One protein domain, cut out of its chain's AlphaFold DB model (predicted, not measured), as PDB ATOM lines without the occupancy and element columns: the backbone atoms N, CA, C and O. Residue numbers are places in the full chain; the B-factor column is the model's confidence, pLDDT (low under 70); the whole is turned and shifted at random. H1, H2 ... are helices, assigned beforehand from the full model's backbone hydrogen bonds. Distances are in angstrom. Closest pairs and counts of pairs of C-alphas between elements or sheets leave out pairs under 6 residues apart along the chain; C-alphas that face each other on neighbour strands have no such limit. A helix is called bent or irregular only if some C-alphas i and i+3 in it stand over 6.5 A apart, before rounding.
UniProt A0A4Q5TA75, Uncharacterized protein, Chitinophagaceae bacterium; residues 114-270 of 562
ATOM      1  N   ARG A 114      56.017  15.221 -58.933       75.81
ATOM      2  CA  ARG A 114      56.050  16.650 -59.284       75.81
ATOM      3  C   ARG A 114      54.926  17.013 -60.257       75.81
ATOM      4  O   ARG A 114      54.294  18.050 -60.091       75.81
ATOM      5  N   ARG A 115      54.654  16.169 -61.257       83.25
ATOM      6  CA  ARG A 115      53.548  16.370 -62.208       83.25
ATOM      7  C   ARG A 115      52.191  16.370 -61.500       83.25
ATOM      8  O   ARG A 115      51.382  17.253 -61.765       83.25
ATOM      9  N   LEU A 116      51.954  15.402 -60.614       73.31
ATOM     10  CA  LEU A 116      50.726  15.288 -59.826       73.31
ATOM     11  C   LEU A 116      50.578  16.480 -58.878       73.31
ATOM     12  O   LEU A 116      49.545  17.140 -58.904       73.31
ATOM     13  N   SER A 117      51.632  16.821 -58.133       71.81
ATOM     14  CA  SER A 117      51.675  17.996 -57.256       71.81
ATOM     15  C   SER A 117      51.334  19.284 -58.021       71.81
ATOM     16  O   SER A 117      50.413  20.009 -57.653       71.81
ATOM     17  N   ASN A 118      51.953  19.517 -59.183       70.50
ATOM     18  CA  ASN A 118      51.632  20.676 -60.023       70.50
ATOM     19  C   ASN A 118      50.167  20.694 -60.493       70.50
ATOM     20  O   ASN A 118      49.578  21.772 -60.622       70.50
ATOM     21  N   ALA A 119      49.568  19.527 -60.741       71.81
ATOM     22  CA  ALA A 119      48.156  19.428 -61.089       71.81
ATOM     23  C   ALA A 119      47.249  19.827 -59.907       71.81
ATOM     24  O   ALA A 119      46.383  20.679 -60.103       71.81
ATOM     25  N   TYR A 120      47.488  19.318 -58.684       65.50
ATOM     26  CA  TYR A 120      46.747  19.763 -57.483       65.50
ATOM     27  C   TYR A 120      46.903  21.254 -57.253       65.50
ATOM     28  O   TYR A 120      45.922  21.949 -57.004       65.50
ATOM     29  N   PHE A 121      48.141  21.738 -57.334       72.38
ATOM     30  CA  PHE A 121      48.453  23.139 -57.132       72.38
ATOM     31  C   PHE A 121      47.654  24.010 -58.104       72.38
ATOM     32  O   PHE A 121      46.985  24.949 -57.688       72.38
ATOM     33  N   THR A 122      47.639  23.652 -59.388       72.81
ATOM     34  CA  THR A 122      46.867  24.382 -60.402       72.81
ATOM     35  C   THR A 122      45.366  24.339 -60.106       72.81
ATOM     36  O   THR A 122      44.691  25.360 -60.207       72.81
ATOM     37  N   ALA A 123      44.833  23.191 -59.697       69.56
ATOM     38  CA  ALA A 123      43.411  23.031 -59.408       69.56
ATOM     39  C   ALA A 123      42.947  23.854 -58.198       69.56
ATOM     40  O   ALA A 123      41.969  24.594 -58.289       69.56
ATOM     41  N   LEU A 124      43.682  23.760 -57.088       65.81
ATOM     42  CA  LEU A 124      43.368  24.457 -55.842       65.81
ATOM     43  C   LEU A 124      43.621  25.961 -55.960       65.81
ATOM     44  O   LEU A 124      42.841  26.764 -55.454       65.81
ATOM     45  N   PHE A 125      44.701  26.345 -56.643       75.00
ATOM     46  CA  PHE A 125      45.221  27.704 -56.580       75.00
ATOM     47  C   PHE A 125      44.889  28.565 -57.801       75.00
ATOM     48  O   PHE A 125      44.985  29.781 -57.707       75.00
ATOM     49  N   SER A 126      44.458  28.006 -58.939       77.38
ATOM     50  CA  SER A 126      44.214  28.793 -60.168       77.38
ATOM     51  C   SER A 126      43.222  29.944 -59.977       77.38
ATOM     52  O   SER A 126      43.501  31.065 -60.402       77.38
ATOM     53  N   LYS A 127      42.086  29.703 -59.309       76.38
ATOM     54  CA  LYS A 127      41.081  30.750 -59.043       76.38
ATOM     55  C   LYS A 127      41.610  31.825 -58.095       76.38
ATOM     56  O   LYS A 127      41.363  33.011 -58.304       76.38
ATOM     57  N   GLU A 128      42.332  31.416 -57.056       76.50
ATOM     58  CA  GLU A 128      42.854  32.335 -56.050       76.50
ATOM     59  C   GLU A 128      44.025  33.156 -56.607       76.50
ATOM     60  O   GLU A 128      44.037  34.379 -56.486       76.50
ATOM     61  N   LYS A 129      44.940  32.514 -57.337       81.31
ATOM     62  CA  LYS A 129      46.020  33.160 -58.084       81.31
ATOM     63  C   LYS A 129      45.492  34.197 -59.065       81.31
ATOM     64  O   LYS A 129      45.946  35.334 -59.022       81.31
ATOM     65  N   ALA A 130      44.483  33.855 -59.869       85.06
ATOM     66  CA  ALA A 130      43.867  34.800 -60.802       85.06
ATOM     67  C   ALA A 130      43.291  36.037 -60.083       85.06
ATOM     68  O   ALA A 130      43.388  37.158 -60.587       85.06
ATOM     69  N   LYS A 131      42.735  35.860 -58.876       86.12
ATOM     70  CA  LYS A 131      42.270  36.973 -58.033       86.12
ATOM     71  C   LYS A 131      43.431  37.867 -57.585       86.12
ATOM     72  O   LYS A 131      43.334  39.083 -57.740       86.12
ATOM     73  N   TYR A 132      44.519  37.297 -57.064       82.69
ATOM     74  CA  TYR A 132      45.705  38.070 -56.664       82.69
ATOM     75  C   TYR A 132      46.361  38.774 -57.851       82.69
ATOM     76  O   TYR A 132      46.692  39.951 -57.748       82.69
ATOM     77  N   GLU A 133      46.503  38.099 -58.991       87.50
ATOM     78  CA  GLU A 133      47.059  38.683 -60.213       87.50
ATOM     79  C   GLU A 133      46.202  39.853 -60.714       87.50
ATOM     80  O   GLU A 133      46.742  40.891 -61.091       87.50
ATOM     81  N   SER A 134      44.872  39.740 -60.646       88.75
ATOM     82  CA  SER A 134      43.958  40.844 -60.958       88.75
ATOM     83  C   SER A 134      44.147  42.043 -60.015       88.75
ATOM     84  O   SER A 134      44.279  43.178 -60.480       88.75
ATOM     85  N   LEU A 135      44.250  41.801 -58.700       86.62
ATOM     86  CA  LEU A 135      44.510  42.846 -57.698       86.62
ATOM     87  C   LEU A 135      45.862  43.535 -57.934       86.62
ATOM     88  O   LEU A 135      45.937  44.761 -57.975       86.62
ATOM     89  N   ILE A 136      46.920  42.750 -58.152       86.12
ATOM     90  CA  ILE A 136      48.276  43.235 -58.440       86.12
ATOM     91  C   ILE A 136      48.288  44.076 -59.723       86.12
ATOM     92  O   ILE A 136      48.875  45.159 -59.745       86.12
ATOM     93  N   ASN A 137      47.599  43.628 -60.775       87.38
ATOM     94  CA  ASN A 137      47.501  44.363 -62.035       87.38
ATOM     95  C   ASN A 137      46.729  45.683 -61.885       87.38
ATOM     96  O   ASN A 137      47.099  46.676 -62.513       87.38
ATOM     97  N   GLY A 138      45.706  45.725 -61.027       85.62
ATOM     98  CA  GLY A 138      44.983  46.952 -60.684       85.62
ATOM     99  C   GLY A 138      45.861  48.001 -59.991       85.62
ATOM    100  O   GLY A 138      45.700  49.197 -60.237       85.62
ATOM    101  N   LEU A 139      46.840  47.556 -59.197       83.88
ATOM    102  CA  LEU A 139      47.764  48.411 -58.440       83.88
ATOM    103  C   LEU A 139      48.934  48.966 -59.268       83.88
ATOM    104  O   LEU A 139      49.653  49.846 -58.799       83.88
ATOM    105  N   ASN A 140      49.117  48.533 -60.519       71.69
ATOM    106  CA  ASN A 140      50.171  49.065 -61.396       71.69
ATOM    107  C   ASN A 140      49.924  50.525 -61.854       71.69
ATOM    108  O   ASN A 140      50.744  51.091 -62.578       71.69
ATOM    109  N   LYS A 141      48.835  51.173 -61.417       64.12
ATOM    110  CA  LYS A 141      48.480  52.561 -61.757       64.12
ATOM    111  C   LYS A 141      48.964  53.569 -60.688       64.12
ATOM    112  O   LYS A 141      48.198  54.089 -59.890       64.12
ATOM    113  N   SER A 142      50.280  53.798 -60.699       63.00
ATOM    114  CA  SER A 142      51.059  54.999 -60.302       63.00
ATOM    115  C   SER A 142      50.745  55.797 -59.008       63.00
ATOM    116  O   SER A 142      50.336  56.955 -59.085       63.00
ATOM    117  N   LYS A 143      51.110  55.262 -57.833       78.00
ATOM    118  CA  LYS A 143      51.532  56.018 -56.624       78.00
ATOM    119  C   LYS A 143      52.480  55.147 -55.782       78.00
ATOM    120  O   LYS A 143      52.306  53.930 -55.756       78.00
ATOM    121  N   GLU A 144      53.443  55.745 -55.072       76.69
ATOM    122  CA  GLU A 144      54.366  55.053 -54.141       76.69
ATOM    123  C   GLU A 144      53.634  54.127 -53.147       76.69
ATOM    124  O   GLU A 144      54.109  53.042 -52.811       76.69
ATOM    125  N   GLU A 145      52.442  54.535 -52.711       72.38
ATOM    126  CA  GLU A 145      51.575  53.782 -51.804       72.38
ATOM    127  C   GLU A 145      51.093  52.450 -52.412       72.38
ATOM    128  O   GLU A 145      51.091  51.416 -51.739       72.38
ATOM    129  N   TYR A 146      50.807  52.426 -53.719       81.69
ATOM    130  CA  TYR A 146      50.433  51.202 -54.432       81.69
ATOM    131  C   TYR A 146      51.607  50.241 -54.610       81.69
ATOM    132  O   TYR A 146      51.397  49.031 -54.683       81.69
ATOM    133  N   LYS A 147      52.849  50.743 -54.609       82.19
ATOM    134  CA  LYS A 147      54.041  49.889 -54.647       82.19
ATOM    135  C   LYS A 147      54.146  49.042 -53.379       82.19
ATOM    136  O   LYS A 147      54.326  47.834 -53.486       82.19
ATOM    137  N   ARG A 148      53.936  49.639 -52.195       81.94
ATOM    138  CA  ARG A 148      53.917  48.894 -50.920       81.94
ATOM    139  C   ARG A 148      52.790  47.864 -50.874       81.94
ATOM    140  O   ARG A 148      53.035  46.716 -50.522       81.94
ATOM    141  N   GLN A 149      51.572  48.244 -51.269       83.19
ATOM    142  CA  GLN A 149      50.438  47.310 -51.307       83.19
ATOM    143  C   GLN A 149      50.684  46.141 -52.269       83.19
ATOM    144  O   GLN A 149      50.409  44.991 -51.934       83.19
ATOM    145  N   ARG A 150      51.258  46.420 -53.443       86.50
ATOM    146  CA  ARG A 150      51.637  45.398 -54.420       86.50
ATOM    147  C   ARG A 150      52.696  44.449 -53.865       86.50
ATOM    148  O   ARG A 150      52.557  43.240 -54.015       86.50
ATOM    149  N   ASP A 151      53.739  44.984 -53.238       84.69
ATOM    150  CA  ASP A 151      54.829  44.176 -52.694       84.69
ATOM    151  C   ASP A 151      54.323  43.279 -51.539       84.69
ATOM    152  O   ASP A 151      54.693  42.106 -51.475       84.69
ATOM    153  N   ASN A 152      53.383  43.766 -50.717       83.00
ATOM    154  CA  ASN A 152      52.696  42.961 -49.698       83.00
ATOM    155  C   ASN A 152      51.841  41.836 -50.310       83.00
ATOM    156  O   ASN A 152      51.947  40.689 -49.880       83.00
ATOM    157  N   LEU A 153      51.033  42.129 -51.337       82.38
ATOM    158  CA  LEU A 153      50.224  41.112 -52.024       82.38
ATOM    159  C   LEU A 153      51.089  40.059 -52.728       82.38
ATOM    160  O   LEU A 153      50.729  38.886 -52.753       82.38
ATOM    161  N   LEU A 154      52.241  40.455 -53.280       80.75
ATOM    162  CA  LEU A 154      53.215  39.525 -53.854       80.75
ATOM    163  C   LEU A 154      53.845  38.624 -52.787       80.75
ATOM    164  O   LEU A 154      54.046  37.438 -53.043       80.75
ATOM    165  N   ALA A 155      54.161  39.166 -51.609       80.50
ATOM    166  CA  ALA A 155      54.664  38.374 -50.490       80.50
ATOM    167  C   ALA A 155      53.611  37.358 -50.016       80.50
ATOM    168  O   ALA A 155      53.921  36.176 -49.893       80.50
ATOM    169  N   GLU A 156      52.359  37.791 -49.850       78.50
ATOM    170  CA  GLU A 156      51.253  36.914 -49.454       78.50
ATOM    171  C   GLU A 156      50.988  35.814 -50.493       78.50
ATOM    172  O   GLU A 156      50.847  34.643 -50.131       78.50
ATOM    173  N   LEU A 157      50.981  36.167 -51.787       78.50
ATOM    174  CA  LEU A 157      50.835  35.207 -52.879       78.50
ATOM    175  C   LEU A 157      51.927  34.134 -52.805       78.50
ATOM    176  O   LEU A 157      51.606  32.953 -52.858       78.50
ATOM    177  N   ARG A 158      53.195  34.524 -52.615       77.31
ATOM    178  CA  ARG A 158      54.319  33.577 -52.495       77.31
ATOM    179  C   ARG A 158      54.167  32.643 -51.298       77.31
ATOM    180  O   ARG A 158      54.397  31.447 -51.441       77.31
ATOM    181  N   THR A 159      53.766  33.159 -50.136       75.44
ATOM    182  CA  THR A 159      53.524  32.321 -48.952       75.44
ATOM    183  C   THR A 159      52.414  31.304 -49.214       75.44
ATOM    184  O   THR A 159      52.573  30.128 -48.890       75.44
ATOM    185  N   LYS A 160      51.316  31.720 -49.857       73.75
ATOM    186  CA  LYS A 160      50.245  30.794 -50.251       73.75
ATOM    187  C   LYS A 160      50.713  29.776 -51.288       73.75
ATOM    188  O   LYS A 160      50.341  28.611 -51.181       73.75
ATOM    189  N   GLU A 161      51.554  30.180 -52.243       72.31
ATOM    190  CA  GLU A 161      52.113  29.262 -53.240       72.31
ATOM    191  C   GLU A 161      52.895  28.117 -52.580       72.31
ATOM    192  O   GLU A 161      52.688  26.962 -52.948       72.31
ATOM    193  N   VAL A 162      53.722  28.414 -51.569       71.50
ATOM    194  CA  VAL A 162      54.487  27.402 -50.816       71.50
ATOM    195  C   VAL A 162      53.556  26.430 -50.085       71.50
ATOM    196  O   VAL A 162      53.641  25.223 -50.308       71.50
ATOM    197  N   VAL A 163      52.599  26.942 -49.301       67.25
ATOM    198  CA  VAL A 163      51.647  26.102 -48.545       67.25
ATOM    199  C   VAL A 163      50.826  25.208 -49.481       67.25
ATOM    200  O   VAL A 163      50.612  24.024 -49.210       67.25
ATOM    201  N   CYS A 164      50.375  25.744 -50.617       63.06
ATOM    202  CA  CYS A 164      49.636  24.966 -51.608       63.06
ATOM    203  C   CYS A 164      50.509  23.894 -52.279       63.06
ATOM    204  O   CYS A 164      49.998  22.813 -52.566       63.06
ATOM    205  N   GLN A 165      51.797  24.154 -52.526       65.81
ATOM    206  CA  GLN A 165      52.731  23.164 -53.084       65.81
ATOM    207  C   GLN A 165      53.022  22.020 -52.109       65.81
ATOM    208  O   GLN A 165      53.091  20.860 -52.528       65.81
ATOM    209  N   GLU A 166      53.161  22.313 -50.820       66.19
ATOM    210  CA  GLU A 166      53.345  21.297 -49.780       66.19
ATOM    211  C   GLU A 166      52.114  20.395 -49.677       66.19
ATOM    212  O   GLU A 166      52.226  19.170 -49.752       66.19
ATOM    213  N   GLN A 167      50.919  20.984 -49.647       63.44
ATOM    214  CA  GLN A 167      49.666  20.227 -49.617       63.44
ATOM    215  C   GLN A 167      49.441  19.414 -50.885       63.44
ATOM    216  O   GLN A 167      49.085  18.241 -50.816       63.44
ATOM    217  N   ALA A 168      49.690  20.005 -52.051       63.53
ATOM    218  CA  ALA A 168      49.660  19.299 -53.322       63.53
ATOM    219  C   ALA A 168      50.599  18.083 -53.322       63.53
ATOM    220  O   ALA A 168      50.233  17.005 -53.795       63.53
ATOM    221  N   SER A 169      51.789  18.241 -52.744       62.94
ATOM    222  CA  SER A 169      52.774  17.170 -52.616       62.94
ATOM    223  C   SER A 169      52.361  16.114 -51.595       62.94
ATOM    224  O   SER A 169      52.680  14.950 -51.804       62.94
ATOM    225  N   PHE A 170      51.648  16.488 -50.528       65.00
ATOM    226  CA  PHE A 170      51.053  15.566 -49.557       65.00
ATOM    227  C   PHE A 170      49.948  14.721 -50.197       65.00
ATOM    228  O   PHE A 170      49.975  13.494 -50.128       65.00
ATOM    229  N   TYR A 171      49.014  15.373 -50.889       62.16
ATOM    230  CA  TYR A 171      47.900  14.721 -51.564       62.16
ATOM    231  C   TYR A 171      48.387  13.766 -52.658       62.16
ATOM    232  O   TYR A 171      47.952  12.618 -52.698       62.16
ATOM    233  N   ALA A 172      49.379  14.166 -53.455       63.66
ATOM    234  CA  ALA A 172      49.952  13.315 -54.495       63.66
ATOM    235  C   ALA A 172      50.508  11.963 -53.989       63.66
ATOM    236  O   ALA A 172      50.753  11.086 -54.814       63.66
ATOM    237  N   ARG A 173      50.689  11.766 -52.673       65.25
ATOM    238  CA  ARG A 173      51.129  10.494 -52.064       65.25
ATOM    239  C   ARG A 173      49.995   9.491 -51.838       65.25
ATOM    240  O   ARG A 173      50.265   8.341 -51.508       65.25
ATOM    241  N   PHE A 174      48.733   9.898 -51.973       64.44
ATOM    242  CA  PHE A 174      47.601   9.006 -51.727       64.44
ATOM    243  C   PHE A 174      47.561   7.873 -52.752       64.44
ATOM    244  O   PHE A 174      47.578   8.108 -53.955       64.44
ATOM    245  N   ASP A 175      47.489   6.639 -52.254       62.03
ATOM    246  CA  ASP A 175      47.422   5.428 -53.068       62.03
ATOM    247  C   ASP A 175      45.983   5.155 -53.534       62.03
ATOM    248  O   ASP A 175      45.122   4.737 -52.757       62.03
ATOM    249  N   LEU A 176      45.719   5.416 -54.814       62.88
ATOM    250  CA  LEU A 176      44.392   5.367 -55.434       62.88
ATOM    251  C   LEU A 176      44.071   3.992 -56.047       62.88
ATOM    252  O   LEU A 176      43.654   3.907 -57.205       62.88
ATOM    253  N   THR A 177      44.301   2.889 -55.327       60.16
ATOM    254  CA  THR A 177      43.989   1.553 -55.879       60.16
ATOM    255  C   THR A 177      42.503   1.252 -55.988       60.16
ATOM    256  O   THR A 177      42.128   0.382 -56.770       60.16
ATOM    257  N   ASP A 178      41.664   1.945 -55.221       67.56
ATOM    258  CA  ASP A 178      40.215   1.855 -55.370       67.56
ATOM    259  C   ASP A 178      39.788   2.683 -56.599       67.56
ATOM    260  O   ASP A 178      40.017   3.896 -56.606       67.56
ATOM    261  N   PRO A 179      39.191   2.068 -57.639       71.88
ATOM    262  CA  PRO A 179      38.772   2.774 -58.847       71.88
ATOM    263  C   PRO A 179      37.795   3.920 -58.572       71.88
ATOM    264  O   PRO A 179      37.884   4.954 -59.229       71.88
ATOM    265  N   LEU A 180      36.896   3.768 -57.593       71.31
ATOM    266  CA  LEU A 180      35.940   4.811 -57.220       71.31
ATOM    267  C   LEU A 180      36.646   5.955 -56.502       71.31
ATOM    268  O   LEU A 180      36.404   7.118 -56.808       71.31
ATOM    269  N   TYR A 181      37.577   5.633 -55.604       76.94
ATOM    270  CA  TYR A 181      38.384   6.649 -54.934       76.94
ATOM    271  C   TYR A 181      39.291   7.386 -55.928       76.94
ATOM    272  O   TYR A 181      39.437   8.602 -55.850       76.94
ATOM    273  N   LYS A 182      39.857   6.674 -56.906       77.06
ATOM    274  CA  LYS A 182      40.644   7.250 -57.999       77.06
ATOM    275  C   LYS A 182      39.819   8.222 -58.838       77.06
ATOM    276  O   LYS A 182      40.313   9.303 -59.146       77.06
ATOM    277  N   GLU A 183      38.583   7.859 -59.171       82.00
ATOM    278  CA  GLU A 183      37.688   8.714 -59.954       82.00
ATOM    279  C   GLU A 183      37.224   9.930 -59.144       82.00
ATOM    280  O   GLU A 183      37.367  11.064 -59.603       82.00
ATOM    281  N   ALA A 184      36.793   9.724 -57.891       83.75
ATOM    282  CA  ALA A 184      36.476  10.803 -56.952       83.75
ATOM    283  C   ALA A 184      37.619  11.811 -56.868       83.75
ATOM    284  O   ALA A 184      37.440  13.023 -56.972       83.75
ATOM    285  N   TYR A 185      38.831  11.293 -56.744       78.50
ATOM    286  CA  TYR A 185      40.015  12.104 -56.612       78.50
ATOM    287  C   TYR A 185      40.433  12.800 -57.914       78.50
ATOM    288  O   TYR A 185      40.936  13.922 -57.878       78.50
ATOM    289  N   ALA A 186      40.168  12.195 -59.073       78.00
ATOM    290  CA  ALA A 186      40.315  12.852 -60.368       78.00
ATOM    291  C   ALA A 186      39.328  14.021 -60.540       78.00
ATOM    292  O   ALA A 186      39.680  15.029 -61.156       78.00
ATOM    293  N   HIS A 187      38.109  13.912 -60.004       82.88
ATOM    294  CA  HIS A 187      37.146  15.018 -59.948       82.88
ATOM    295  C   HIS A 187      37.587  16.108 -58.962       82.88
ATOM    296  O   HIS A 187      37.576  17.292 -59.305       82.88
ATOM    297  N   PHE A 188      38.076  15.725 -57.778       83.12
ATOM    298  CA  PHE A 188      38.664  16.656 -56.808       83.12
ATOM    299  C   PHE A 188      39.783  17.495 -57.435       83.12
ATOM    300  O   PHE A 188      39.790  18.721 -57.340       83.12
ATOM    301  N   LEU A 189      40.679  16.833 -58.166       73.25
ATOM    302  CA  LEU A 189      41.773  17.442 -58.920       73.25
ATOM    303  C   LEU A 189      41.342  18.401 -60.030       73.25
ATOM    304  O   LEU A 189      42.169  19.153 -60.529       73.25
ATOM    305  N   ARG A 190      40.083  18.371 -60.458       80.50
ATOM    306  CA  ARG A 190      39.531  19.308 -61.445       80.50
ATOM    307  C   ARG A 190      38.735  20.439 -60.794       80.50
ATOM    308  O   ARG A 190      38.212  21.301 -61.494       80.50
ATOM    309  N   GLY A 191      38.644  20.453 -59.461       77.94
ATOM    310  CA  GLY A 191      37.755  21.349 -58.720       77.94
ATOM    311  C   GLY A 191      36.272  20.994 -58.879       77.94
ATOM    312  O   GLY A 191      35.406  21.804 -58.554       77.94
ATOM    313  N   GLU A 192      35.961  19.796 -59.382       88.88
ATOM    314  CA  GLU A 192      34.606  19.272 -59.578       88.88
ATOM    315  C   GLU A 192      34.128  18.615 -58.269       88.88
ATOM    316  O   GLU A 192      33.895  17.408 -58.190       88.88
ATOM    317  N   TYR A 193      34.050  19.405 -57.194       89.00
ATOM    318  CA  TYR A 193      33.868  18.890 -55.832       89.00
ATOM    319  C   TYR A 193      32.547  18.135 -55.618       89.00
ATOM    320  O   TYR A 193      32.513  17.179 -54.848       89.00
ATOM    321  N   GLU A 194      31.468  18.517 -56.307       92.44
ATOM    322  CA  GLU A 194      30.194  17.787 -56.238       92.44
ATOM    323  C   GLU A 194      30.312  16.379 -56.829       92.44
ATOM    324  O   GLU A 194      29.844  15.419 -56.219       92.44
ATOM    325  N   GLU A 195      30.980  16.239 -57.977       90.88
ATOM    326  CA  GLU A 195      31.224  14.930 -58.584       90.88
ATOM    327  C   GLU A 195      32.178  14.107 -57.718       90.88
ATOM    328  O   GLU A 195      31.895  12.945 -57.445       90.88
ATOM    329  N   CYS A 196      33.234  14.717 -57.165       89.50
ATOM    330  CA  CYS A 196      34.103  14.049 -56.192       89.50
ATOM    331  C   CYS A 196      33.292  13.399 -55.063       89.50
ATOM    332  O   CYS A 196      33.477  12.223 -54.761       89.50
ATOM    333  N   LEU A 197      32.360  14.143 -54.460       90.81
ATOM    334  CA  LEU A 197      31.523  13.638 -53.371       90.81
ATOM    335  C   LEU A 197      30.587  12.498 -53.803       90.81
ATOM    336  O   LEU A 197      30.301  11.636 -52.975       90.81
ATOM    337  N   ARG A 198      30.137  12.457 -55.065       90.31
ATOM    338  CA  ARG A 198      29.287  11.368 -55.590       90.31
ATOM    339  C   ARG A 198      30.028  10.043 -55.741       90.31
ATOM    340  O   ARG A 198      29.413   8.993 -55.581       90.31
ATOM    341  N   TYR A 199      31.319  10.087 -56.057       87.19
ATOM    342  CA  TYR A 199      32.149   8.887 -56.205       87.19
ATOM    343  C   TYR A 199      32.695   8.362 -54.870       87.19
ATOM    344  O   TYR A 199      33.131   7.212 -54.800       87.19
ATOM    345  N   LEU A 200      32.675   9.173 -53.805       87.00
ATOM    346  CA  LEU A 200      33.083   8.724 -52.476       87.00
ATOM    347  C   LEU A 200      31.977   7.901 -51.806       87.00
ATOM    348  O   LEU A 200      30.800   8.245 -51.918       87.00
ATOM    349  N   PRO A 201      32.335   6.836 -51.061       83.31
ATOM    350  CA  PRO A 201      31.349   6.022 -50.365       83.31
ATOM    351  C   PRO A 201      30.554   6.875 -49.375       83.31
ATOM    352  O   PRO A 201      31.094   7.772 -48.723       83.31
ATOM    353  N   THR A 202      29.261   6.592 -49.254       84.38
ATOM    354  CA  THR A 202      28.351   7.256 -48.307       84.38
ATOM    355  C   THR A 202      28.799   7.041 -46.858       84.38
ATOM    356  O   THR A 202      29.553   6.116 -46.560       84.38
ATOM    357  N   ASP A 203      28.356   7.893 -45.932       77.94
ATOM    358  CA  ASP A 203      28.759   7.788 -44.518       77.94
ATOM    359  C   ASP A 203      28.340   6.444 -43.889       77.94
ATOM    360  O   ASP A 203      29.080   5.872 -43.089       77.94
ATOM    361  N   GLU A 204      27.214   5.873 -44.328       75.94
ATOM    362  CA  GLU A 204      26.773   4.526 -43.946       75.94
ATOM    363  C   GLU A 204      27.737   3.443 -44.446       75.94
ATOM    364  O   GLU A 204      28.152   2.576 -43.676       75.94
ATOM    365  N   GLN A 205      28.170   3.517 -45.709       74.50
ATOM    366  CA  GLN A 205      29.146   2.577 -46.277       74.50
ATOM    367  C   GLN A 205      30.507   2.671 -45.579       74.50
ATOM    368  O   GLN A 205      31.144   1.649 -45.324       74.50
ATOM    369  N   VAL A 206      30.935   3.885 -45.229       71.31
ATOM    370  CA  VAL A 206      32.167   4.131 -44.468       71.31
ATOM    371  C   VAL A 206      32.076   3.524 -43.063       71.31
ATOM    372  O   VAL A 206      33.013   2.860 -42.615       71.31
ATOM    373  N   THR A 207      30.929   3.674 -42.396       68.50
ATOM    374  CA  THR A 207      30.684   3.118 -41.054       68.50
ATOM    375  C   THR A 207      30.699   1.588 -41.059       68.50
ATOM    376  O   THR A 207      31.271   0.970 -40.163       68.50
ATOM    377  N   VAL A 208      30.130   0.958 -42.092       64.75
ATOM    378  CA  VAL A 208      30.152  -0.506 -42.254       64.75
ATOM    379  C   VAL A 208      31.571  -1.017 -42.540       64.75
ATOM    380  O   VAL A 208      31.977  -2.041 -41.993       64.75
ATOM    381  N   ALA A 209      32.358  -0.287 -43.338       57.22
ATOM    382  CA  ALA A 209      33.744  -0.641 -43.652       57.22
ATOM    383  C   ALA A 209      34.711  -0.492 -42.456       57.22
ATOM    384  O   ALA A 209      35.742  -1.166 -42.412       57.22
ATOM    385  N   ALA A 210      34.381   0.346 -41.463       56.44
ATOM    386  CA  ALA A 210      35.219   0.613 -40.286       56.44
ATOM    387  C   ALA A 210      35.474  -0.610 -39.391       56.44
ATOM    388  O   ALA A 210      36.423  -0.613 -38.606       56.44
ATOM    389  N   PHE A 211      34.672  -1.667 -39.531       52.75
ATOM    390  CA  PHE A 211      34.765  -2.860 -38.694       52.75
ATOM    391  C   PHE A 211      35.854  -3.866 -39.108       52.75
ATOM    392  O   PHE A 211      36.104  -4.810 -38.359       52.75
ATOM    393  N   SER A 212      36.544  -3.693 -40.244       52.47
ATOM    394  CA  SER A 212      37.517  -4.686 -40.732       52.47
ATOM    395  C   SER A 212      38.938  -4.133 -40.904       52.47
ATOM    396  O   SER A 212      39.181  -3.394 -41.841       52.47
ATOM    397  N   LEU A 213      39.899  -4.591 -40.088       58.22
ATOM    398  CA  LEU A 213      41.364  -4.421 -40.247       58.22
ATOM    399  C   LEU A 213      41.925  -2.974 -40.245       58.22
ATOM    400  O   LEU A 213      41.332  -2.017 -40.729       58.22
ATOM    401  N   GLN A 214      43.158  -2.822 -39.742       58.03
ATOM    402  CA  GLN A 214      43.884  -1.540 -39.665       58.03
ATOM    403  C   GLN A 214      44.031  -0.844 -41.035       58.03
ATOM    404  O   GLN A 214      44.005   0.380 -41.116       58.03
ATOM    405  N   SER A 215      44.127  -1.609 -42.128       58.91
ATOM    406  CA  SER A 215      44.185  -1.059 -43.488       58.91
ATOM    407  C   SER A 215      42.897  -0.340 -43.908       58.91
ATOM    408  O   SER A 215      42.973   0.599 -44.697       58.91
ATOM    409  N   ALA A 216      41.729  -0.719 -43.372       70.38
ATOM    410  CA  ALA A 216      40.489   0.005 -43.641       70.38
ATOM    411  C   ALA A 216      40.429   1.338 -42.891       70.38
ATOM    412  O   ALA A 216      39.918   2.304 -43.446       70.38
ATOM    413  N   LYS A 217      41.010   1.437 -41.684       77.75
ATOM    414  CA  LYS A 217      41.054   2.707 -40.937       77.75
ATOM    415  C   LYS A 217      41.740   3.810 -41.737       77.75
ATOM    416  O   LYS A 217      41.156   4.875 -41.906       77.75
ATOM    417  N   ASN A 218      42.906   3.533 -42.322       78.38
ATOM    418  CA  ASN A 218      43.613   4.512 -43.156       78.38
ATOM    419  C   ASN A 218      42.786   4.935 -44.380       78.38
ATOM    420  O   ASN A 218      42.727   6.120 -44.707       78.38
ATOM    421  N   GLN A 219      42.113   3.989 -45.040       80.06
ATOM    422  CA  GLN A 219      41.234   4.280 -46.177       80.06
ATOM    423  C   GLN A 219      40.048   5.173 -45.765       80.06
ATOM    424  O   GLN A 219      39.667   6.094 -46.490       80.06
ATOM    425  N   ILE A 220      39.482   4.929 -44.583       85.12
ATOM    426  CA  ILE A 220      38.351   5.685 -44.040       85.12
ATOM    427  C   ILE A 220      38.774   7.092 -43.634       85.12
ATOM    428  O   ILE A 220      38.120   8.054 -44.036       85.12
ATOM    429  N   VAL A 221      39.900   7.233 -42.927       88.12
ATOM    430  CA  VAL A 221      40.500   8.536 -42.604       88.12
ATOM    431  C   VAL A 221      40.700   9.336 -43.890       88.12
ATOM    432  O   VAL A 221      40.195  10.448 -44.007       88.12
ATOM    433  N   ARG A 222      41.330   8.745 -44.913       85.75
ATOM    434  CA  ARG A 222      41.530   9.387 -46.225       85.75
ATOM    435  C   ARG A 222      40.219   9.771 -46.911       85.75
ATOM    436  O   ARG A 222      40.147  10.813 -47.561       85.75
ATOM    437  N   THR A 223      39.175   8.959 -46.771       88.88
ATOM    438  CA  THR A 223      37.843   9.263 -47.312       88.88
ATOM    439  C   THR A 223      37.222  10.465 -46.616       88.88
ATOM    440  O   THR A 223      36.768  11.389 -47.290       88.88
ATOM    441  N   HIS A 224      37.246  10.497 -45.283       93.44
ATOM    442  CA  HIS A 224      36.757  11.637 -44.515       93.44
ATOM    443  C   HIS A 224      37.535  12.914 -44.830       93.44
ATOM    444  O   HIS A 224      36.923  13.952 -45.065       93.44
ATOM    445  N   LEU A 225      38.863  12.839 -44.928       91.06
ATOM    446  CA  LEU A 225      39.693  13.985 -45.293       91.06
ATOM    447  C   LEU A 225      39.357  14.513 -46.695       91.06
ATOM    448  O   LEU A 225      39.210  15.721 -46.873       91.06
ATOM    449  N   LEU A 226      39.176  13.633 -47.685       89.06
ATOM    450  CA  LEU A 226      38.835  14.052 -49.046       89.06
ATOM    451  C   LEU A 226      37.424  14.658 -49.131       89.06
ATOM    452  O   LEU A 226      37.235  15.675 -49.804       89.06
ATOM    453  N   LYS A 227      36.448  14.103 -48.395       93.75
ATOM    454  CA  LYS A 227      35.121  14.720 -48.234       93.75
ATOM    455  C   LYS A 227      35.226  16.095 -47.585       93.75
ATOM    456  O   LYS A 227      34.634  17.043 -48.091       93.75
ATOM    457  N   ALA A 228      35.990  16.215 -46.500       94.00
ATOM    458  CA  ALA A 228      36.141  17.459 -45.756       94.00
ATOM    459  C   ALA A 228      36.674  18.591 -46.646       94.00
ATOM    460  O   ALA A 228      36.078  19.665 -46.700       94.00
ATOM    461  N   VAL A 229      37.741  18.330 -47.407       88.31
ATOM    462  CA  VAL A 229      38.335  19.331 -48.309       88.31
ATOM    463  C   VAL A 229      37.424  19.624 -49.505       88.31
ATOM    464  O   VAL A 229      37.339  20.769 -49.940       88.31
ATOM    465  N   SER A 230      36.676  18.636 -50.005       90.50
ATOM    466  CA  SER A 230      35.681  18.861 -51.068       90.50
ATOM    467  C   SER A 230      34.538  19.764 -50.597       90.50
ATOM    468  O   SER A 230      34.164  20.704 -51.296       90.50
ATOM    469  N   TYR A 231      34.011  19.542 -49.387       94.75
ATOM    470  CA  TYR A 231      33.004  20.425 -48.794       94.75
ATOM    471  C   TYR A 231      33.552  21.821 -48.491       94.75
ATOM    472  O   TYR A 231      32.839  22.800 -48.694       94.75
ATOM    473  N   GLU A 232      34.815  21.933 -48.074       89.25
ATOM    474  CA  GLU A 232      35.495  23.226 -47.937       89.25
ATOM    475  C   GLU A 232      35.571  23.965 -49.283       89.25
ATOM    476  O   GLU A 232      35.241  25.150 -49.343       89.25
ATOM    477  N   GLY A 233      35.920  23.265 -50.369       81.94
ATOM    478  CA  GLY A 233      35.925  23.806 -51.732       81.94
ATOM    479  C   GLY A 233      34.544  24.242 -52.240       81.94
ATOM    480  O   GLY A 233      34.452  25.147 -53.067       81.94
ATOM    481  N   LEU A 234      33.471  23.649 -51.705       90.25
ATOM    482  CA  LEU A 234      32.073  24.056 -51.916       90.25
ATOM    483  C   LEU A 234      31.585  25.114 -50.913       90.25
ATOM    484  O   LEU A 234      30.399  25.439 -50.896       90.25
ATOM    485  N   HIS A 235      32.467  25.637 -50.059       89.56
ATOM    486  CA  HIS A 235      32.148  26.587 -48.990       89.56
ATOM    487  C   HIS A 235      31.127  26.076 -47.952       89.56
ATOM    488  O   HIS A 235      30.516  26.865 -47.233       89.56
ATOM    489  N   ASN A 236      30.973  24.756 -47.810       94.06
ATOM    490  CA  ASN A 236      30.161  24.134 -46.766       94.06
ATOM    491  C   ASN A 236      31.026  23.790 -45.542       94.06
ATOM    492  O   ASN A 236      31.447  22.650 -45.336       94.06
ATOM    493  N   ILE A 237      31.314  24.818 -44.743       92.75
ATOM    494  CA  ILE A 237      32.251  24.756 -43.612       92.75
ATOM    495  C   ILE A 237      31.799  23.765 -42.533       92.75
ATOM    496  O   ILE A 237      32.618  23.014 -42.009       92.75
ATOM    497  N   GLU A 238      30.498  23.705 -42.249       94.25
ATOM    498  CA  GLU A 238      29.935  22.814 -41.230       94.25
ATOM    499  C   GLU A 238      30.177  21.337 -41.569       94.25
ATOM    500  O   GLU A 238      30.696  20.580 -40.746       94.25
ATOM    501  N   LYS A 239      29.878  20.930 -42.812       94.38
ATOM    502  CA  LYS A 239      30.137  19.555 -43.266       94.38
ATOM    503  C   LYS A 239      31.626  19.246 -43.357       94.38
ATOM    504  O   LYS A 239      32.034  18.124 -43.056       94.38
ATOM    505  N   ALA A 240      32.441  20.228 -43.744       94.62
ATOM    506  CA  ALA A 240      33.890  20.068 -43.747       94.62
ATOM    507  C   ALA A 240      34.417  19.754 -42.336       94.62
ATOM    508  O   ALA A 240      35.149  18.783 -42.153       94.62
ATOM    509  N   ASP A 241      33.987  20.516 -41.326       94.38
ATOM    510  CA  ASP A 241      34.401  20.335 -39.928       94.38
ATOM    511  C   ASP A 241      33.908  19.021 -39.322       94.38
ATOM    512  O   ASP A 241      34.624  18.399 -38.525       94.38
ATOM    513  N   ALA A 242      32.703  18.584 -39.699       95.06
ATOM    514  CA  ALA A 242      32.172  17.284 -39.310       95.06
ATOM    515  C   ALA A 242      33.089  16.159 -39.806       95.06
ATOM    516  O   ALA A 242      33.593  15.379 -38.998       95.06
ATOM    517  N   HIS A 243      33.420  16.143 -41.100       95.38
ATOM    518  CA  HIS A 243      34.272  15.097 -41.660       95.38
ATOM    519  C   HIS A 243      35.728  15.167 -41.195       95.38
ATOM    520  O   HIS A 243      36.324  14.118 -40.960       95.38
ATOM    521  N   PHE A 244      36.304  16.353 -40.981       95.00
ATOM    522  CA  PHE A 244      37.614  16.437 -40.330       95.00
ATOM    523  C   PHE A 244      37.588  15.828 -38.922       95.00
ATOM    524  O   PHE A 244      38.505  15.109 -38.526       95.00
ATOM    525  N   SER A 245      36.516  16.077 -38.169       94.81
ATOM    526  CA  SER A 245      36.351  15.495 -36.837       94.81
ATOM    527  C   SER A 245      36.162  13.979 -36.902       94.81
ATOM    528  O   SER A 245      36.695  13.271 -36.053       94.81
ATOM    529  N   ASP A 246      35.440  13.469 -37.898       94.19
ATOM    530  CA  ASP A 246      35.229  12.030 -38.075       94.19
ATOM    531  C   ASP A 246      36.500  11.301 -38.533       94.19
ATOM    532  O   ASP A 246      36.747  10.178 -38.089       94.19
ATOM    533  N   ALA A 247      37.368  11.957 -39.313       92.62
ATOM    534  CA  ALA A 247      38.712  11.453 -39.602       92.62
ATOM    535  C   ALA A 247      39.511  11.234 -38.304       92.62
ATOM    536  O   ALA A 247      40.050  10.151 -38.087       92.62
ATOM    537  N   ILE A 248      39.511  12.222 -37.401       94.00
ATOM    538  CA  ILE A 248      40.183  12.123 -36.093       94.00
ATOM    539  C   ILE A 248      39.532  11.062 -35.200       94.00
ATOM    540  O   ILE A 248      40.230  10.337 -34.503       94.00
ATOM    541  N   LYS A 249      38.199  10.935 -35.197       93.25
ATOM    542  CA  LYS A 249      37.525   9.878 -34.419       93.25
ATOM    543  C   LYS A 249      37.877   8.479 -34.925       93.25
ATOM    544  O   LYS A 249      37.974   7.558 -34.120       93.25
ATOM    545  N   THR A 250      38.029   8.326 -36.242       90.44
ATOM    546  CA  THR A 250      38.381   7.047 -36.879       90.44
ATOM    547  C   THR A 250      39.773   6.595 -36.454       90.44
ATOM    548  O   THR A 250      39.966   5.424 -36.117       90.44
ATOM    549  N   ASP A 251      40.731   7.521 -36.455       90.06
ATOM    550  CA  ASP A 251      42.085   7.262 -35.984       90.06
ATOM    551  C   ASP A 251      42.621   8.438 -35.145       90.06
ATOM    552  O   ASP A 251      43.260   9.351 -35.677       90.06
ATOM    553  N   PRO A 252      42.382   8.423 -33.820       90.25
ATOM    554  CA  PRO A 252      42.810   9.500 -32.930       90.25
ATOM    555  C   PRO A 252      44.317   9.494 -32.672       90.25
ATOM    556  O   PRO A 252      44.806  10.417 -32.025       90.25
ATOM    557  N   THR A 253      45.026   8.470 -33.155       86.38
ATOM    558  CA  THR A 253      46.482   8.318 -33.068       86.38
ATOM    559  C   THR A 253      47.187   8.676 -34.373       86.38
ATOM    560  O   THR A 253      48.407   8.642 -34.430       86.38
ATOM    561  N   SER A 254      46.448   9.029 -35.430       83.62
ATOM    562  CA  SER A 254      47.043   9.375 -36.718       83.62
ATOM    563  C   SER A 254      47.225  10.875 -36.860       83.62
ATOM    564  O   SER A 254      46.255  11.632 -36.970       83.62
ATOM    565  N   LEU A 255      48.475  11.319 -36.978       81.56
ATOM    566  CA  LEU A 255      48.763  12.715 -37.284       81.56
ATOM    567  C   LEU A 255      48.196  13.134 -38.655       81.56
ATOM    568  O   LEU A 255      47.796  14.288 -38.835       81.56
ATOM    569  N   GLN A 256      48.068  12.185 -39.595       82.12
ATOM    570  CA  GLN A 256      47.429  12.416 -40.897       82.12
ATOM    571  C   GLN A 256      45.963  12.855 -40.761       82.12
ATOM    572  O   GLN A 256      45.468  13.554 -41.642       82.12
ATOM    573  N   ALA A 257      45.272  12.497 -39.671       87.00
ATOM    574  CA  ALA A 257      43.908  12.947 -39.407       87.00
ATOM    575  C   ALA A 257      43.855  14.378 -38.837       87.00
ATOM    576  O   ALA A 257      42.967  15.153 -39.198       87.00
ATOM    577  N   TYR A 258      44.808  14.755 -37.977       87.50
ATOM    578  CA  TYR A 258      44.830  16.075 -37.330       87.50
ATOM    579  C   TYR A 258      45.339  17.189 -38.247       87.50
ATOM    580  O   TYR A 258      44.731  18.260 -38.309       87.50
ATOM    581  N   MET A 259      46.444  16.956 -38.960       83.69
ATOM    582  CA  MET A 259      47.169  18.011 -39.683       83.69
ATOM    583  C   MET A 259      46.338  18.725 -40.756       83.69
ATOM    584  O   MET A 259      46.368  19.961 -40.801       83.69
ATOM    585  N   PRO A 260      45.533  18.025 -41.580       84.81
ATOM    586  CA  PRO A 260      44.661  18.690 -42.541       84.81
ATOM    587  C   PRO A 260      43.602  19.572 -41.873       84.81
ATOM    588  O   PRO A 260      43.293  20.642 -42.395       84.81
ATOM    589  N   TYR A 261      43.076  19.166 -40.710       91.75
ATOM    590  CA  TYR A 261      42.072  19.954 -39.996       91.75
ATOM    591  C   TYR A 261      42.682  21.212 -39.376       91.75
ATOM    592  O   TYR A 261      42.158  22.310 -39.556       91.75
ATOM    593  N   VAL A 262      43.830  21.068 -38.704       83.06
ATOM    594  CA  VAL A 262      44.596  22.205 -38.171       83.06
ATOM    595  C   VAL A 262      44.910  23.191 -39.299       83.06
ATOM    596  O   VAL A 262      44.596  24.374 -39.184       83.06
ATOM    597  N   SER A 263      45.418  22.695 -40.430       78.44
ATOM    598  CA  SER A 263      45.709  23.515 -41.612       78.44
ATOM    599  C   SER A 263      44.471  24.247 -42.139       78.44
ATOM    600  O   SER A 263      44.544  25.432 -42.464       78.44
ATOM    601  N   ALA A 264      43.319  23.572 -42.207       83.38
ATOM    602  CA  ALA A 264      42.068  24.178 -42.657       83.38
ATOM    603  C   ALA A 264      41.606  25.307 -41.722       83.38
ATOM    604  O   ALA A 264      41.289  26.403 -42.186       83.38
ATOM    605  N   LEU A 265      41.633  25.088 -40.406       83.12
ATOM    606  CA  LEU A 265      41.274  26.106 -39.413       83.12
ATOM    607  C   LEU A 265      42.215  27.319 -39.464       83.12
ATOM    608  O   LEU A 265      41.752  28.462 -39.428       83.12
ATOM    609  N   VAL A 266      43.519  27.081 -39.632       72.69
ATOM    610  CA  VAL A 266      44.524  28.138 -39.800       72.69
ATOM    611  C   VAL A 266      44.283  28.940 -41.083       72.69
ATOM    612  O   VAL A 266      44.399  30.164 -41.054       72.69
ATOM    613  N   ARG A 267      43.900  28.313 -42.205       78.44
ATOM    614  CA  ARG A 267      43.548  29.036 -43.446       78.44
ATOM    615  C   ARG A 267      42.312  29.914 -43.288       78.44
ATOM    616  O   ARG A 267      42.299  31.037 -43.785       78.44
ATOM    617  N   ARG A 268      41.291  29.408 -42.594       79.31
ATOM    618  CA  ARG A 268      40.002  30.091 -42.390       79.31
ATOM    619  C   ARG A 268      40.065  31.253 -41.406       79.31
ATOM    620  O   ARG A 268      39.041  31.887 -41.174       79.31
ATOM    621  N   ASN A 269      41.236  31.545 -40.840       67.25
ATOM    622  CA  ASN A 269      41.408  32.631 -39.879       67.25
ATOM    623  C   ASN A 269      40.577  32.430 -38.599       67.25
ATOM    624  O   ASN A 269      40.153  33.396 -37.968       67.25
ATOM    625  N   PHE A 270      40.306  31.171 -38.238       66.88
ATOM    626  CA  PHE A 270      39.404  30.845 -37.143       66.88
ATOM    627  C   PHE A 270      40.156  30.886 -35.808       66.88
ATOM    628  O   PHE A 270      40.865  29.945 -35.446       66.88
TER     629      PHE A 270
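What this domain is: This is residues 114 to 270 of the 562 residues of an uncharacterized protein of Chitinophagaceae bacterium (UniProt A0A4Q5TA75). A long helical hairpin, the arm H1b of the bent helix H1 with the longer helix H2, makes one end of a rod, and a body of shorter helices makes the other. In that body H6 lies between the hairpin of H3 and H4 on one side and H7 and H8 on the other, while H5 sits by the first part of H6, and the arm H1a slants across the last part of H2. The printed part has 157 residues with eight named helices, H1 to H8 in chain order, and no named strand; the class is all helix. It is only just compact, close to loose, with a radius of gyration of the C-alphas of 17.9 A, and it spans 64 by 29 by 26 A.

Where its parts are: H1, residues 114 to 138, was assigned as one helix by its hydrogen bonds but is bent, with C-alphas 124 and 127 7.4 A apart. Its arm H1a, residues 114 to 124, begins with C-alpha 114 at (56.050, 16.650, -59.284), and its arm H1b holds residues 127 to 138. H2, residues 144 to 171, is 40.9 A long and starts at C-alpha 144 (54.366, 55.053, -54.141). H3 is residues 179 to 188, H4 193 to 199 and H5 203 to 209. H6, residues 214 to 233, is 29.2 A long, and H7, residues 237 to 250, 19.9 A. H8, residues 255 to 267, is only just irregular, with C-alphas 257 and 260 6.6 A apart, and ends at C-alpha 267 (43.548, 29.036, -43.446).

How they stand to each other: H1a and H1b stand at a steep tilt of 69.9 degrees, only just short of about perpendicular. H1b and H2 form a hairpin at 14 degrees, the closest C-alphas being Ile 136 and Arg 150, 5.7 A. H1a touches H2 at a steep tilt of 57 degrees, Ser 117 to Ala 168, 4.6 A between C-alphas. H2 and H8 are near each other, and H2 and H6 are apart. H3 and H4 are a hairpin, closest C-alphas Ala 184 and Cys 196, 4.1 A. The hub H6 touches H4, C-alphas of Tyr 193 and Ser 230 at 5.1 A, and only just touches H5 and H8, with 3 pairs of C-alphas within 8 A each. H6, H7 and H8 are an up and down bundle, each running against the one before: the closest C-alphas are Ala 228 and Ala 240, 4.0 A, and Ile 248 and Ala 257, 5.1 A. Every O i to N i+4 pair is within hydrogen-bond range in H1a, H1b, H2, H3, H4, H5 and H7; in H6 14 of 16 are, in H8 7 of 9.

The domain as a whole: The C-alphas of Lys 143 and Ser 212 are the farthest apart, 64.3 A. The printed part has no cut and no long link. The mean pLDDT of the printed part is 79.3, with 32 residues under 70, among them 163 to 178 and 207 to 215.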